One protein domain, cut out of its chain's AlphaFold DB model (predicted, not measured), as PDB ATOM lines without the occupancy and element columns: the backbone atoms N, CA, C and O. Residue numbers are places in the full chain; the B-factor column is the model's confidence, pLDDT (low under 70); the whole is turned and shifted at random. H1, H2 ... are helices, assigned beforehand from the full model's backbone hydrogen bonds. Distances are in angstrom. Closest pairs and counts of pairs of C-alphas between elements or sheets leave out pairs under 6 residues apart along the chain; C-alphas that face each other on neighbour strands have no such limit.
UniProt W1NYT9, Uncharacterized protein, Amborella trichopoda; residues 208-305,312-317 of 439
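This is residues 208 to 305 and 312 to 317 of the 439 residues of an uncharacterized protein of Amborella trichopoda (UniProt W1NYT9). Three helices, H2, H3 and H4, lie side by side with their centres in a triangle, and a hairpin of two further helices, H5 and H6, lies next to them toward the other end of the elongated body. The short H1 crosses H3 at the far end from H6, and H2, H3 and H4 run alternately one way and the other along the chain. The printed part has 104 residues, with six named helices in the order H1 H2 H3 H4 H5 H6 and no named strand, and its class is all helix. The whole is compact, with a radius of gyration of the C-alphas of 13.9 A, though its outline is elongated, spanning 44 by 28 by 23 A.

H1, residues 208 to 213, only just touches H3, residues 237 to 249, with 3 pairs of C-alphas within 8 A; it meets residues 242 to 246 of H3 alone, about perpendicular at 74 degrees, and the closest C-alphas, of Val 210 and Leu 242, are 7.0 A apart. H2, residues 218 to 231, is close to H1 but not clearly touching, the closest C-alphas being those of Met 213 and Phe 221 at 6.7 A. H2 and H3 form a helical hairpin, opposite ways at a shallow tilt of 13 degrees; they only just touch, with 3 pairs within 8 A, through residues 225 to 229 of H2 and residue 239 of H3 alone, and the closest C-alphas, of Gln 229 and Val 239, are 6.2 A apart. H3 is the hub, touching 3 helices. H4, residues 255 to 262, forms a hairpin with H3, opposite ways at a shallow tilt of 29 degrees, the closest C-alphas being those of Ile 243 and Leu 261 at 6.8 A. H5, residues 272 to 280, is close to H3 but not clearly touching, at 6.3 A between the C-alphas of Asp 237 and Ala 274. H5 and H6, residues 286 to 302, form a hairpin and touch with 13 pairs within 8 A, closest at the C-alphas of Val 279 and Val 289, 5.2 A; they run opposite ways at a shallow tilt of 34 degrees, only just short of steep. Packing is mostly aligned, 3 of the 4 touching pairs being at a shallow tilt. H3 and H6 are apart. In H1 to H6, every O i to N i+4 pair is within hydrogen-bond range.

H1 begins at C-alpha 208 (164.434, 149.520, 126.838) and is 8.5 A long. H2 measures 19.9 A, H3 18.5 A, H4 10.4 A and H5 12.7 A. H6, the longest at 17 residues, measures 24.5 A and ends at C-alpha 302 (153.776, 158.776, 161.808).

The C-alphas of Pro 217 and Gly 305, the two farthest apart, are 45.5 A apart. Residues 306 to 311 are not printed, and C-alphas 305 and 312 are 12.1 A apart across this cut. No link is long; H4 to H5, 9 residues, is short and the other links between the named helices are tight. The mean pLDDT of the printed part is 82.3, and it is under 70 at 208, 231, 233, 302 to 305 and 312 to 316.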
ATOM      1  N   ARG A 208     164.150 150.742 127.592       64.50
ATOM      2  CA  ARG A 208     164.434 149.520 126.838       64.50
ATOM      3  C   ARG A 208     164.608 148.303 127.749       64.50
ATOM      4  O   ARG A 208     163.979 147.286 127.506       64.50
ATOM      5  N   TRP A 209     165.379 148.433 128.831       70.94
ATOM      6  CA  TRP A 209     165.578 147.351 129.804       70.94
ATOM      7  C   TRP A 209     164.261 146.932 130.457       70.94
ATOM      8  O   TRP A 209     163.982 145.745 130.554       70.94
ATOM      9  N   VAL A 210     163.402 147.888 130.835       72.50
ATOM     10  CA  VAL A 210     162.060 147.560 131.352       72.50
ATOM     11  C   VAL A 210     161.237 146.823 130.294       72.50
ATOM     12  O   VAL A 210     160.668 145.779 130.597       72.50
ATOM     13  N   ALA A 211     161.205 147.329 129.057       74.06
ATOM     14  CA  ALA A 211     160.433 146.739 127.961       74.06
ATOM     15  C   ALA A 211     160.878 145.314 127.595       74.06
ATOM     16  O   ALA A 211     160.062 144.504 127.165       74.06
ATOM     17  N   ASP A 212     162.160 145.003 127.744       73.62
ATOM     18  CA  ASP A 212     162.685 143.665 127.498       73.62
ATOM     19  C   ASP A 212     162.454 142.738 128.702       73.62
ATOM     20  O   ASP A 212     162.071 141.583 128.520       73.62
ATOM     21  N   MET A 213     162.589 143.252 129.931       77.75
ATOM     22  CA  MET A 213     162.311 142.501 131.162       77.75
ATOM     23  C   MET A 213     160.857 142.042 131.247       77.75
ATOM     24  O   MET A 213     160.599 140.902 131.629       77.75
ATOM     25  N   VAL A 214     159.901 142.895 130.861       84.50
ATOM     26  CA  VAL A 214     158.475 142.529 130.908       84.50
ATOM     27  C   VAL A 214     158.093 141.446 129.903       84.50
ATOM     28  O   VAL A 214     157.070 140.802 130.083       84.50
ATOM     29  N   LYS A 215     158.921 141.170 128.889       84.62
ATOM     30  CA  LYS A 215     158.682 140.086 127.919       84.62
ATOM     31  C   LYS A 215     159.198 138.726 128.390       84.62
ATOM     32  O   LYS A 215     158.960 137.725 127.718       84.62
ATOM     33  N   LEU A 216     159.934 138.677 129.502       81.81
ATOM     34  CA  LEU A 216     160.510 137.433 129.994       81.81
ATOM     35  C   LEU A 216     159.428 136.488 130.550       81.81
ATOM     36  O   LEU A 216     158.446 136.948 131.141       81.81
ATOM     37  N   PRO A 217     159.624 135.162 130.432       85.12
ATOM     38  CA  PRO A 217     158.818 134.179 131.149       85.12
ATOM     39  C   PRO A 217     158.821 134.437 132.659       85.12
ATOM     40  O   PRO A 217     159.815 134.924 133.211       85.12
ATOM     41  N   LEU A 218     157.730 134.067 133.333       87.50
ATOM     42  CA  LEU A 218     157.511 134.372 134.749       87.50
ATOM     43  C   LEU A 218     158.665 133.920 135.649       87.50
ATOM     44  O   LEU A 218     159.115 134.696 136.489       87.50
ATOM     45  N   ASP A 219     159.170 132.701 135.462       82.88
ATOM     46  CA  ASP A 219     160.242 132.147 136.297       82.88
ATOM     47  C   ASP A 219     161.537 132.958 136.188       82.88
ATOM     48  O   ASP A 219     162.187 133.258 137.195       82.88
ATOM     49  N   MET A 220     161.877 133.381 134.968       78.38
ATOM     50  CA  MET A 220     163.054 134.204 134.698       78.38
ATOM     51  C   MET A 220     162.879 135.604 135.284       78.38
ATOM     52  O   MET A 220     163.759 136.088 135.999       78.38
ATOM     53  N   PHE A 221     161.727 136.234 135.038       86.69
ATOM     54  CA  PHE A 221     161.409 137.549 135.588       86.69
ATOM     55  C   PHE A 221     161.447 137.534 137.121       86.69
ATOM     56  O   PHE A 221     162.096 138.374 137.742       86.69
ATOM     57  N   ARG A 222     160.824 136.533 137.752       87.69
ATOM     58  CA  ARG A 222     160.829 136.359 139.207       87.69
ATOM     59  C   ARG A 222     162.246 136.183 139.753       87.69
ATOM     60  O   ARG A 222     162.574 136.811 140.758       87.69
ATOM     61  N   GLY A 223     163.079 135.366 139.105       79.19
ATOM     62  CA  GLY A 223     164.482 135.177 139.489       79.19
ATOM     63  C   GLY A 223     165.262 136.493 139.493       79.19
ATOM     64  O   GLY A 223     165.906 136.829 140.485       79.19
ATOM     65  N   ILE A 224     165.106 137.288 138.433       80.19
ATOM     66  CA  ILE A 224     165.689 138.632 138.330       80.19
ATOM     67  C   ILE A 224     165.167 139.524 139.449       80.19
ATOM     68  O   ILE A 224     165.958 140.178 140.125       80.19
ATOM     69  N   MET A 225     163.855 139.529 139.696       85.69
ATOM     70  CA  MET A 225     163.263 140.394 140.711       85.69
ATOM     71  C   MET A 225     163.763 140.102 142.126       85.69
ATOM     72  O   MET A 225     163.921 141.041 142.905       85.69
ATOM     73  N   VAL A 226     164.076 138.845 142.451       84.06
ATOM     74  CA  VAL A 226     164.728 138.485 143.723       84.06
ATOM     75  C   VAL A 226     166.112 139.133 143.829       84.06
ATOM     76  O   VAL A 226     166.440 139.709 144.869       84.06
ATOM     77  N   SER A 227     166.915 139.087 142.766       78.62
ATOM     78  CA  SER A 227     168.236 139.728 142.741       78.62
ATOM     79  C   SER A 227     168.132 141.257 142.789       78.62
ATOM     80  O   SER A 227     168.835 141.891 143.575       78.62
ATOM     81  N   VAL A 228     167.190 141.854 142.046       80.25
ATOM     82  CA  VAL A 228     166.893 143.300 142.083       80.25
ATOM     83  C   VAL A 228     166.497 143.730 143.498       80.25
ATOM     84  O   VAL A 228     167.024 144.713 144.018       80.25
ATOM     85  N   GLN A 229     165.603 142.984 144.153       82.56
ATOM     86  CA  GLN A 229     165.159 143.266 145.517       82.56
ATOM     87  C   GLN A 229     166.325 143.245 146.512       82.56
ATOM     88  O   GLN A 229     166.411 144.136 147.356       82.56
ATOM     89  N   ARG A 230     167.238 142.267 146.409       77.50
ATOM     90  CA  ARG A 230     168.444 142.207 147.256       77.50
ATOM     91  C   ARG A 230     169.325 143.445 147.080       77.50
ATOM     92  O   ARG A 230     169.805 143.996 148.068       77.50
ATOM     93  N   CYS A 231     169.476 143.921 145.844       69.94
ATOM     94  CA  CYS A 231     170.255 145.125 145.548       69.94
ATOM     95  C   CYS A 231     169.579 146.405 146.078       69.94
ATOM     96  O   CYS A 231     170.253 147.352 146.475       69.94
ATOM     97  N   MET A 232     168.244 146.443 146.141       71.00
ATOM     98  CA  MET A 232     167.457 147.613 146.554       71.00
ATOM     99  C   MET A 232     167.077 147.603 148.048       71.00
ATOM    100  O   MET A 232     165.939 147.890 148.420       71.00
ATOM    101  N   SER A 233     168.047 147.330 148.928       66.62
ATOM    102  CA  SER A 233     167.845 147.103 150.376       66.62
ATOM    103  C   SER A 233     167.186 148.255 151.172       66.62
ATOM    104  O   SER A 233     166.858 148.078 152.342       66.62
ATOM    105  N   GLY A 234     166.975 149.433 150.571       73.56
ATOM    106  CA  GLY A 234     166.351 150.598 151.219       73.56
ATOM    107  C   GLY A 234     165.023 151.068 150.618       73.56
ATOM    108  O   GLY A 234     164.367 151.926 151.207       73.56
ATOM    109  N   SER A 235     164.613 150.556 149.454       82.19
ATOM    110  CA  SER A 235     163.380 150.990 148.785       82.19
ATOM    111  C   SER A 235     162.882 149.930 147.816       82.19
ATOM    112  O   SER A 235     163.590 149.528 146.899       82.19
ATOM    113  N   HIS A 236     161.628 149.514 147.974       86.94
ATOM    114  CA  HIS A 236     161.001 148.548 147.072       86.94
ATOM    115  C   HIS A 236     160.256 149.224 145.905       86.94
ATOM    116  O   HIS A 236     159.590 148.544 145.129       86.94
ATOM    117  N   ASP A 237     160.365 150.546 145.738       83.81
ATOM    118  CA  ASP A 237     159.619 151.291 144.714       83.81
ATOM    119  C   ASP A 237     159.986 150.894 143.278       83.81
ATOM    120  O   ASP A 237     159.126 150.901 142.395       83.81
ATOM    121  N   GLY A 238     161.263 150.576 143.033       78.38
ATOM    122  CA  GLY A 238     161.734 150.089 141.733       78.38
ATOM    123  C   GLY A 238     161.220 148.681 141.440       78.38
ATOM    124  O   GLY A 238     160.670 148.437 140.368       78.38
ATOM    125  N   VAL A 239     161.313 147.789 142.433       84.88
ATOM    126  CA  VAL A 239     160.778 146.417 142.372       84.88
ATOM    127  C   VAL A 239     159.276 146.444 142.090       84.88
ATOM    128  O   VAL A 239     158.799 145.753 141.193       84.88
ATOM    129  N   TYR A 240     158.537 147.292 142.809       88.62
ATOM    130  CA  TYR A 240     157.095 147.453 142.645       88.62
ATOM    131  C   TYR A 240     156.729 147.848 141.218       88.62
ATOM    132  O   TYR A 240     155.805 147.273 140.651       88.62
ATOM    133  N   ARG A 241     157.460 148.790 140.617       84.62
ATOM    134  CA  ARG A 241     157.149 149.252 139.263       84.62
ATOM    135  C   ARG A 241     157.506 148.274 138.165       84.62
ATOM    136  O   ARG A 241     156.792 148.223 137.172       84.62
ATOM    137  N   LEU A 242     158.562 147.491 138.343       86.50
ATOM    138  CA  LEU A 242     158.859 146.401 137.419       86.50
ATOM    139  C   LEU A 242     157.755 145.345 137.467       86.50
ATOM    140  O   LEU A 242     157.289 144.913 136.419       86.50
ATOM    141  N   ILE A 243     157.287 144.993 138.668       90.50
ATOM    142  CA  ILE A 243     156.146 144.086 138.830       90.50
ATOM    143  C   ILE A 243     154.886 144.690 138.206       90.50
ATOM    144  O   ILE A 243     154.200 144.006 137.464       90.50
ATOM    145  N   ASP A 244     154.586 145.962 138.458       88.69
ATOM    146  CA  ASP A 244     153.419 146.639 137.885       88.69
ATOM    147  C   ASP A 244     153.439 146.651 136.347       88.69
ATOM    148  O   ASP A 244     152.458 146.268 135.713       88.69
ATOM    149  N   ALA A 245     154.586 146.984 135.747       86.69
ATOM    150  CA  ALA A 245     154.781 146.924 134.300       86.69
ATOM    151  C   ALA A 245     154.653 145.489 133.755       86.69
ATOM    152  O   ALA A 245     154.064 145.281 132.698       86.69
ATOM    153  N   TYR A 246     155.141 144.486 134.492       90.06
ATOM    154  CA  TYR A 246     154.979 143.077 134.128       90.06
ATOM    155  C   TYR A 246     153.506 142.651 134.146       90.06
ATOM    156  O   TYR A 246     153.021 142.036 133.203       90.06
ATOM    157  N   LEU A 247     152.760 143.030 135.189       90.88
ATOM    158  CA  LEU A 247     151.319 142.773 135.281       90.88
ATOM    159  C   LEU A 247     150.521 143.505 134.196       90.88
ATOM    160  O   LEU A 247     149.407 143.098 133.865       90.88
ATOM    161  N   GLU A 248     151.051 144.615 133.679       87.94
ATOM    162  CA  GLU A 248     150.461 145.333 132.559       87.94
ATOM    163  C   GLU A 248     150.635 144.611 131.228       87.94
ATOM    164  O   GLU A 248     149.651 144.496 130.498       87.94
ATOM    165  N   GLU A 249     151.829 144.093 130.955       88.19
ATOM    166  CA  GLU A 249     152.106 143.308 129.751       88.19
ATOM    167  C   GLU A 249     151.375 141.950 129.781       88.19
ATOM    168  O   GLU A 249     150.835 141.502 128.772       88.19
ATOM    169  N   HIS A 250     151.264 141.327 130.962       88.19
ATOM    170  CA  HIS A 250     150.669 139.998 131.152       88.19
ATOM    171  C   HIS A 250     149.288 140.061 131.822       88.19
ATOM    172  O   HIS A 250     149.073 139.594 132.944       88.19
ATOM    173  N   ALA A 251     148.305 140.629 131.116       81.31
ATOM    174  CA  ALA A 251     146.957 140.844 131.654       81.31
ATOM    175  C   ALA A 251     146.228 139.555 132.105       81.31
ATOM    176  O   ALA A 251     145.368 139.617 132.990       81.31
ATOM    177  N   GLU A 252     146.571 138.397 131.530       82.06
ATOM    178  CA  GLU A 252     145.908 137.104 131.774       82.06
ATOM    179  C   GLU A 252     146.561 136.248 132.877       82.06
ATOM    180  O   GLU A 252     146.184 135.093 133.062       82.06
ATOM    181  N   MET A 253     147.492 136.807 133.662       87.56
ATOM    182  CA  MET A 253     148.119 136.087 134.780       87.56
ATOM    183  C   MET A 253     147.116 135.627 135.843       87.56
ATOM    184  O   MET A 253     146.201 136.361 136.250       87.56
ATOM    185  N   THR A 254     147.370 134.438 136.378       88.81
ATOM    186  CA  THR A 254     146.608 133.838 137.471       88.81
ATOM    187  C   THR A 254     146.834 134.572 138.797       88.81
ATOM    188  O   THR A 254     147.814 135.293 139.000       88.81
ATOM    189  N   LEU A 255     145.911 134.389 139.745       88.00
ATOM    190  CA  LEU A 255     146.034 134.987 141.078       88.00
ATOM    191  C   LEU A 255     147.276 134.479 141.834       88.00
ATOM    192  O   LEU A 255     147.872 135.250 142.587       88.00
ATOM    193  N   ASP A 256     147.659 133.216 141.629       90.62
ATOM    194  CA  ASP A 256     148.828 132.615 142.274       90.62
ATOM    195  C   ASP A 256     150.125 133.258 141.774       90.62
ATOM    196  O   ASP A 256     150.898 133.774 142.576       90.62
ATOM    197  N   GLU A 257     150.303 133.373 140.457       93.44
ATOM    198  CA  GLU A 257     151.479 134.017 139.854       93.44
ATOM    199  C   GLU A 257     151.622 135.480 140.307       93.44
ATOM    200  O   GLU A 257     152.703 135.928 140.699       93.44
ATOM    201  N   LYS A 258     150.507 136.224 140.355       93.06
ATOM    202  CA  LYS A 258     150.489 137.592 140.901       93.06
ATOM    203  C   LYS A 258     150.874 137.620 142.382       93.06
ATOM    204  O   LYS A 258     151.564 138.541 142.826       93.06
ATOM    205  N   SER A 259     150.442 136.628 143.162       91.75
ATOM    206  CA  SER A 259     150.811 136.486 144.574       91.75
ATOM    207  C   SER A 259     152.297 136.151 144.743       91.75
ATOM    208  O   SER A 259     152.932 136.679 145.654       91.75
ATOM    209  N   GLN A 260     152.877 135.335 143.861       92.31
ATOM    210  CA  GLN A 260     154.306 135.016 143.880       92.31
ATOM    211  C   GLN A 260     155.172 136.257 143.622       92.31
ATOM    212  O   GLN A 260     156.163 136.457 144.325       92.31
ATOM    213  N   LEU A 261     154.785 137.114 142.667       93.50
ATOM    214  CA  LEU A 261     155.498 138.365 142.383       93.50
ATOM    215  C   LEU A 261     155.327 139.392 143.503       93.50
ATOM    216  O   LEU A 261     156.305 139.941 144.002       93.50
ATOM    217  N   THR A 262     154.091 139.639 143.940       92.31
ATOM    218  CA  THR A 262     153.830 140.609 145.019       92.31
ATOM    219  C   THR A 262     154.365 140.153 146.376       92.31
ATOM    220  O   THR A 262     154.666 140.996 147.217       92.31
ATOM    221  N   GLY A 263     154.586 138.849 146.573       90.81
ATOM    222  CA  GLY A 263     155.287 138.299 147.736       90.81
ATOM    223  C   GLY A 263     156.758 138.721 147.849       90.81
ATOM    224  O   GLY A 263     157.324 138.633 148.936       90.81
ATOM    225  N   LEU A 264     157.365 139.226 146.769       90.00
ATOM    226  CA  LEU A 264     158.703 139.834 146.790       90.00
ATOM    227  C   LEU A 264     158.690 141.253 147.386       90.00
ATOM    228  O   LEU A 264     159.730 141.825 147.705       90.00
ATOM    229  N   LEU A 265     157.520 141.872 147.541       91.94
ATOM    230  CA  LEU A 265     157.400 143.240 148.024       91.94
ATOM    231  C   LEU A 265     157.116 143.283 149.522       91.94
ATOM    232  O   LEU A 265     156.326 142.513 150.060       91.94
ATOM    233  N   ASN A 266     157.701 144.273 150.190       89.56
ATOM    234  CA  ASN A 266     157.370 144.604 151.564       89.56
ATOM    235  C   ASN A 266     156.912 146.063 151.614       89.56
ATOM    236  O   ASN A 266     157.675 146.987 151.328       89.56
ATOM    237  N   CYS A 267     155.642 146.258 151.981       90.06
ATOM    238  CA  CYS A 267     154.983 147.560 151.974       90.06
ATOM    239  C   CYS A 267     155.639 148.596 152.902       90.06
ATOM    240  O   CYS A 267     155.449 149.792 152.692       90.06
ATOM    241  N   ASN A 268     156.430 148.175 153.894       87.31
ATOM    242  CA  ASN A 268     157.150 149.099 154.774       87.31
ATOM    243  C   ASN A 268     158.294 149.825 154.043       87.31
ATOM    244  O   ASN A 268     158.606 150.967 154.381       87.31
ATOM    245  N   PHE A 269     158.865 149.192 153.014       87.19
ATOM    246  CA  PHE A 269     159.916 149.762 152.165       87.19
ATOM    247  C   PHE A 269     159.365 150.487 150.930       87.19
ATOM    248  O   PHE A 269     160.144 150.934 150.092       87.19
ATOM    249  N   LEU A 270     158.039 150.610 150.805       88.12
ATOM    250  CA  LEU A 270     157.408 151.410 149.759       88.12
ATOM    251  C   LEU A 270     157.242 152.865 150.209       88.12
ATOM    252  O   LEU A 270     156.909 153.164 151.366       88.12
ATOM    253  N   SER A 271     157.447 153.799 149.285       85.31
ATOM    254  CA  SER A 271     157.117 155.207 149.498       85.31
ATOM    255  C   SER A 271     155.609 155.413 149.662       85.31
ATOM    256  O   SER A 271     154.780 154.573 149.307       85.31
ATOM    257  N   THR A 272     155.226 156.558 150.224       81.06
ATOM    258  CA  THR A 272     153.813 156.944 150.344       81.06
ATOM    259  C   THR A 272     153.127 157.013 148.979       81.06
ATOM    260  O   THR A 272     151.972 156.611 148.853       81.06
ATOM    261  N   GLU A 273     153.845 157.463 147.954       81.44
ATOM    262  CA  GLU A 273     153.373 157.541 146.571       81.44
ATOM    263  C   GLU A 273     153.156 156.144 145.972       81.44
ATOM    264  O   GLU A 273     152.079 155.873 145.432       81.44
ATOM    265  N   ALA A 274     154.107 155.221 146.167       86.06
ATOM    266  CA  ALA A 274     153.974 153.824 145.746       86.06
ATOM    267  C   ALA A 274     152.791 153.125 146.419       86.06
ATOM    268  O   ALA A 274     152.036 152.400 145.768       86.06
ATOM    269  N   LEU A 275     152.577 153.379 147.712       87.19
ATOM    270  CA  LEU A 275     151.433 152.840 148.446       87.19
ATOM    271  C   LEU A 275     150.106 153.375 147.899       87.19
ATOM    272  O   LEU A 275     149.158 152.609 147.744       87.19
ATOM    273  N   VAL A 276     150.018 154.667 147.565       83.94
ATOM    274  CA  VAL A 276     148.814 155.236 146.935       83.94
ATOM    275  C   VAL A 276     148.549 154.592 145.577       83.94
ATOM    276  O   VAL A 276     147.400 154.247 145.301       83.94
ATOM    277  N   HIS A 277     149.588 154.407 144.759       86.38
ATOM    278  CA  HIS A 277     149.463 153.751 143.460       86.38
ATOM    279  C   HIS A 277     149.003 152.295 143.605       86.38
ATOM    280  O   HIS A 277     148.027 151.890 142.981       86.38
ATOM    281  N   THR A 278     149.626 151.544 144.520       89.50
ATOM    282  CA  THR A 278     149.288 150.143 144.819       89.50
ATOM    283  C   THR A 278     147.822 149.980 145.179       89.50
ATOM    284  O   THR A 278     147.148 149.104 144.650       89.50
ATOM    285  N   VAL A 279     147.313 150.849 146.052       87.62
ATOM    286  CA  VAL A 279     145.929 150.792 146.533       87.62
ATOM    287  C   VAL A 279     144.909 151.045 145.422       87.62
ATOM    288  O   VAL A 279     143.801 150.519 145.473       87.62
ATOM    289  N   LYS A 280     145.275 151.856 144.428       84.19
ATOM    290  CA  LYS A 280     144.408 152.203 143.297       84.19
ATOM    291  C   LYS A 280     144.537 151.238 142.121       84.19
ATOM    292  O   LYS A 280     143.748 151.334 141.188       84.19
ATOM    293  N   ASN A 281     145.517 150.342 142.139       86.38
ATOM    294  CA  ASN A 281     145.828 149.492 141.002       86.38
ATOM    295  C   ASN A 281     144.913 148.249 140.967       86.38
ATOM    296  O   ASN A 281     145.059 147.371 141.820       86.38
ATOM    297  N   PRO A 282     144.012 148.121 139.973       82.81
ATOM    298  CA  PRO A 282     143.079 146.997 139.892       82.81
ATOM    299  C   PRO A 282     143.750 145.671 139.500       82.81
ATOM    300  O   PRO A 282     143.138 144.615 139.639       82.81
ATOM    301  N   LYS A 283     144.994 145.699 138.997       85.31
ATOM    302  CA  LYS A 283     145.741 144.493 138.600       85.31
ATOM    303  C   LYS A 283     146.381 143.790 139.803       85.31
ATOM    304  O   LYS A 283     146.721 142.609 139.703       85.31
ATOM    305  N   MET A 284     146.538 144.495 140.924       88.56
ATOM    306  CA  MET A 284     147.172 143.976 142.134       88.56
ATOM    307  C   MET A 284     146.240 143.016 142.892       88.56
ATOM    308  O   MET A 284     145.048 143.296 143.030       88.56
ATOM    309  N   PRO A 285     146.755 141.906 143.456       90.75
ATOM    310  CA  PRO A 285     145.965 141.031 144.317       90.75
ATOM    311  C   PRO A 285     145.390 141.781 145.523       90.75
ATOM    312  O   PRO A 285     146.129 142.453 146.247       90.75
ATOM    313  N   LEU A 286     144.098 141.583 145.815       89.44
ATOM    314  CA  LEU A 286     143.428 142.209 146.966       89.44
ATOM    315  C   LEU A 286     144.189 142.032 148.282       89.44
ATOM    316  O   LEU A 286     144.271 142.960 149.082       89.44
ATOM    317  N   ARG A 287     144.769 140.848 148.507       90.12
ATOM    318  CA  ARG A 287     145.561 140.565 149.709       90.12
ATOM    319  C   ARG A 287     146.723 141.551 149.866       90.12
ATOM    320  O   ARG A 287     146.950 142.043 150.968       90.12
ATOM    321  N   PHE A 288     147.419 141.863 148.775       93.12
ATOM    322  CA  PHE A 288     148.521 142.821 148.769       93.12
ATOM    323  C   PHE A 288     148.020 144.269 148.884       93.12
ATOM    324  O   PHE A 288     148.581 145.059 149.638       93.12
ATOM    325  N   VAL A 289     146.903 144.609 148.228       91.56
ATOM    326  CA  VAL A 289     146.251 145.927 148.364       91.56
ATOM    327  C   VAL A 289     145.874 146.220 149.820       91.56
ATOM    328  O   VAL A 289     146.126 147.316 150.317       91.56
ATOM    329  N   ILE A 290     145.326 145.235 150.534       90.19
ATOM    330  CA  ILE A 290     144.988 145.357 151.957       90.19
ATOM    331  C   ILE A 290     146.252 145.584 152.800       90.19
ATOM    332  O   ILE A 290     146.263 146.464 153.661       90.19
ATOM    333  N   GLN A 291     147.339 144.852 152.535       91.31
ATOM    334  CA  GLN A 291     148.627 145.078 153.206       91.31
ATOM    335  C   GLN A 291     149.156 146.499 152.960       91.31
ATOM    336  O   GLN A 291     149.564 147.179 153.905       91.31
ATOM    337  N   ALA A 292     149.081 146.985 151.718       90.44
ATOM    338  CA  ALA A 292     149.480 148.341 151.356       90.44
ATOM    339  C   ALA A 292     148.603 149.409 152.032       90.44
ATOM    340  O   ALA A 292     149.124 150.427 152.487       90.44
ATOM    341  N   LEU A 293     147.291 149.176 152.168       87.19
ATOM    342  CA  LEU A 293     146.388 150.047 152.928       87.19
ATOM    343  C   LEU A 293     146.815 150.161 154.395       87.19
ATOM    344  O   LEU A 293     146.895 151.275 154.913       87.19
ATOM    345  N   PHE A 294     147.118 149.040 155.055       87.12
ATOM    346  CA  PHE A 294     147.590 149.055 156.441       87.12
ATOM    347  C   PHE A 294     148.923 149.793 156.578       87.12
ATOM    348  O   PHE A 294     149.043 150.682 157.422       87.12
ATOM    349  N   ALA A 295     149.897 149.501 155.713       86.88
ATOM    350  CA  ALA A 295     151.186 150.192 155.712       86.88
ATOM    351  C   ALA A 295     151.021 151.707 155.488       86.88
ATOM    352  O   ALA A 295     151.615 152.515 156.203       86.88
ATOM    353  N   LYS A 296     150.139 152.104 154.561       84.81
ATOM    354  CA  LYS A 296     149.778 153.506 154.315       84.81
ATOM    355  C   LYS A 296     149.175 154.160 155.557       84.81
ATOM    356  O   LYS A 296     149.571 155.266 155.910       84.81
ATOM    357  N   GLN A 297     148.244 153.491 156.242       82.31
ATOM    358  CA  GLN A 297     147.634 154.013 157.469       82.31
ATOM    359  C   GLN A 297     148.660 154.207 158.591       82.31
ATOM    360  O   GLN A 297     148.626 155.234 159.268       82.31
ATOM    361  N   VAL A 298     149.583 153.260 158.775       80.94
ATOM    362  CA  VAL A 298     150.663 153.370 159.769       80.94
ATOM    363  C   VAL A 298     151.580 154.550 159.440       80.94
ATOM    364  O   VAL A 298     151.818 155.394 160.302       80.94
ATOM    365  N   LYS A 299     152.026 154.667 158.183       81.69
ATOM    366  CA  LYS A 299     152.926 155.741 157.727       81.69
ATOM    367  C   LYS A 299     152.272 157.126 157.820       81.69
ATOM    368  O   LYS A 299     152.926 158.087 158.205       81.69
ATOM    369  N   ASN A 300     150.962 157.220 157.580       73.19
ATOM    370  CA  ASN A 300     150.193 158.454 157.766       73.19
ATOM    371  C   ASN A 300     150.126 158.915 159.221       73.19
ATOM    372  O   ASN A 300     150.179 160.111 159.473       73.19
ATOM    373  N   ARG A 301     150.002 157.984 160.173       70.88
ATOM    374  CA  ARG A 301     149.970 158.316 161.609       70.88
ATOM    375  C   ARG A 301     151.328 158.790 162.125       70.88
ATOM    376  O   ARG A 301     151.376 159.540 163.090       70.88
ATOM    377  N   GLN A 302     152.412 158.350 161.489       69.19
ATOM    378  CA  GLN A 302     153.776 158.776 161.808       69.19
ATOM    379  C   GLN A 302     154.105 160.172 161.251       69.19
ATOM    380  O   GLN A 302     154.992 160.843 161.772       69.19
ATOM    381  N   LEU A 303     153.389 160.633 160.221       62.06
ATOM    382  CA  LEU A 303     153.507 161.989 159.688       62.06
ATOM    383  C   LEU A 303     152.698 162.963 160.564       62.06
ATOM    384  O   LEU A 303     151.485 163.077 160.429       62.06
ATOM    385  N   THR A 304     153.360 163.695 161.459       53.59
ATOM    386  CA  THR A 304     152.731 164.766 162.253       53.59
ATOM    387  C   THR A 304     152.865 166.118 161.544       53.59
ATOM    388  O   THR A 304     153.982 166.588 161.333       53.59
ATOM    389  N   GLY A 305     151.747 166.761 161.182       58.44
ATOM    390  CA  GLY A 305     151.724 168.127 160.627       58.44
ATOM    391  C   GLY A 305     150.743 168.335 159.456       58.44
ATOM    392  O   GLY A 305     150.011 167.413 159.095       58.44
ATOM    393  N   CYS A 312     145.236 162.558 153.318       49.81
ATOM    394  CA  CYS A 312     144.002 161.865 153.695       49.81
ATOM    395  C   CYS A 312     142.865 162.075 152.679       49.81
ATOM    396  O   CYS A 312     142.042 161.184 152.492       49.81
ATOM    397  N   GLN A 313     142.849 163.204 151.964       51.44
ATOM    398  CA  GLN A 313     141.795 163.537 150.994       51.44
ATOM    399  C   GLN A 313     141.822 162.681 149.713       51.44
ATOM    400  O   GLN A 313     140.860 162.680 148.957       51.44
ATOM    401  N   GLN A 314     142.894 161.922 149.456       54.69
ATOM    402  CA  GLN A 314     143.051 161.121 148.228       54.69
ATOM    403  C   GLN A 314     142.987 159.600 148.452       54.69
ATOM    404  O   GLN A 314     143.345 158.827 147.552       54.69
ATOM    405  N   SER A 315     142.600 159.137 149.647       58.59
ATOM    406  CA  SER A 315     142.508 157.704 149.943       58.59
ATOM    407  C   SER A 315     141.162 157.120 149.533       58.59
ATOM    408  O   SER A 315     140.144 157.458 150.125       58.59
ATOM    409  N   SER A 316     141.182 156.179 148.592       67.44
ATOM    410  CA  SER A 316     140.054 155.282 148.336       67.44
ATOM    411  C   SER A 316     139.707 154.519 149.615       67.44
ATOM    412  O   SER A 316     140.602 153.990 150.286       67.44
ATOM    413  N   THR A 317     138.425 154.469 149.973       78.75
ATOM    414  CA  THR A 317     137.979 153.695 151.137       78.75
ATOM    415  C   THR A 317     138.055 152.191 150.845       78.75
ATOM    416  O   THR A 317     137.931 151.763 149.698       78.75
TER     417      THR A 317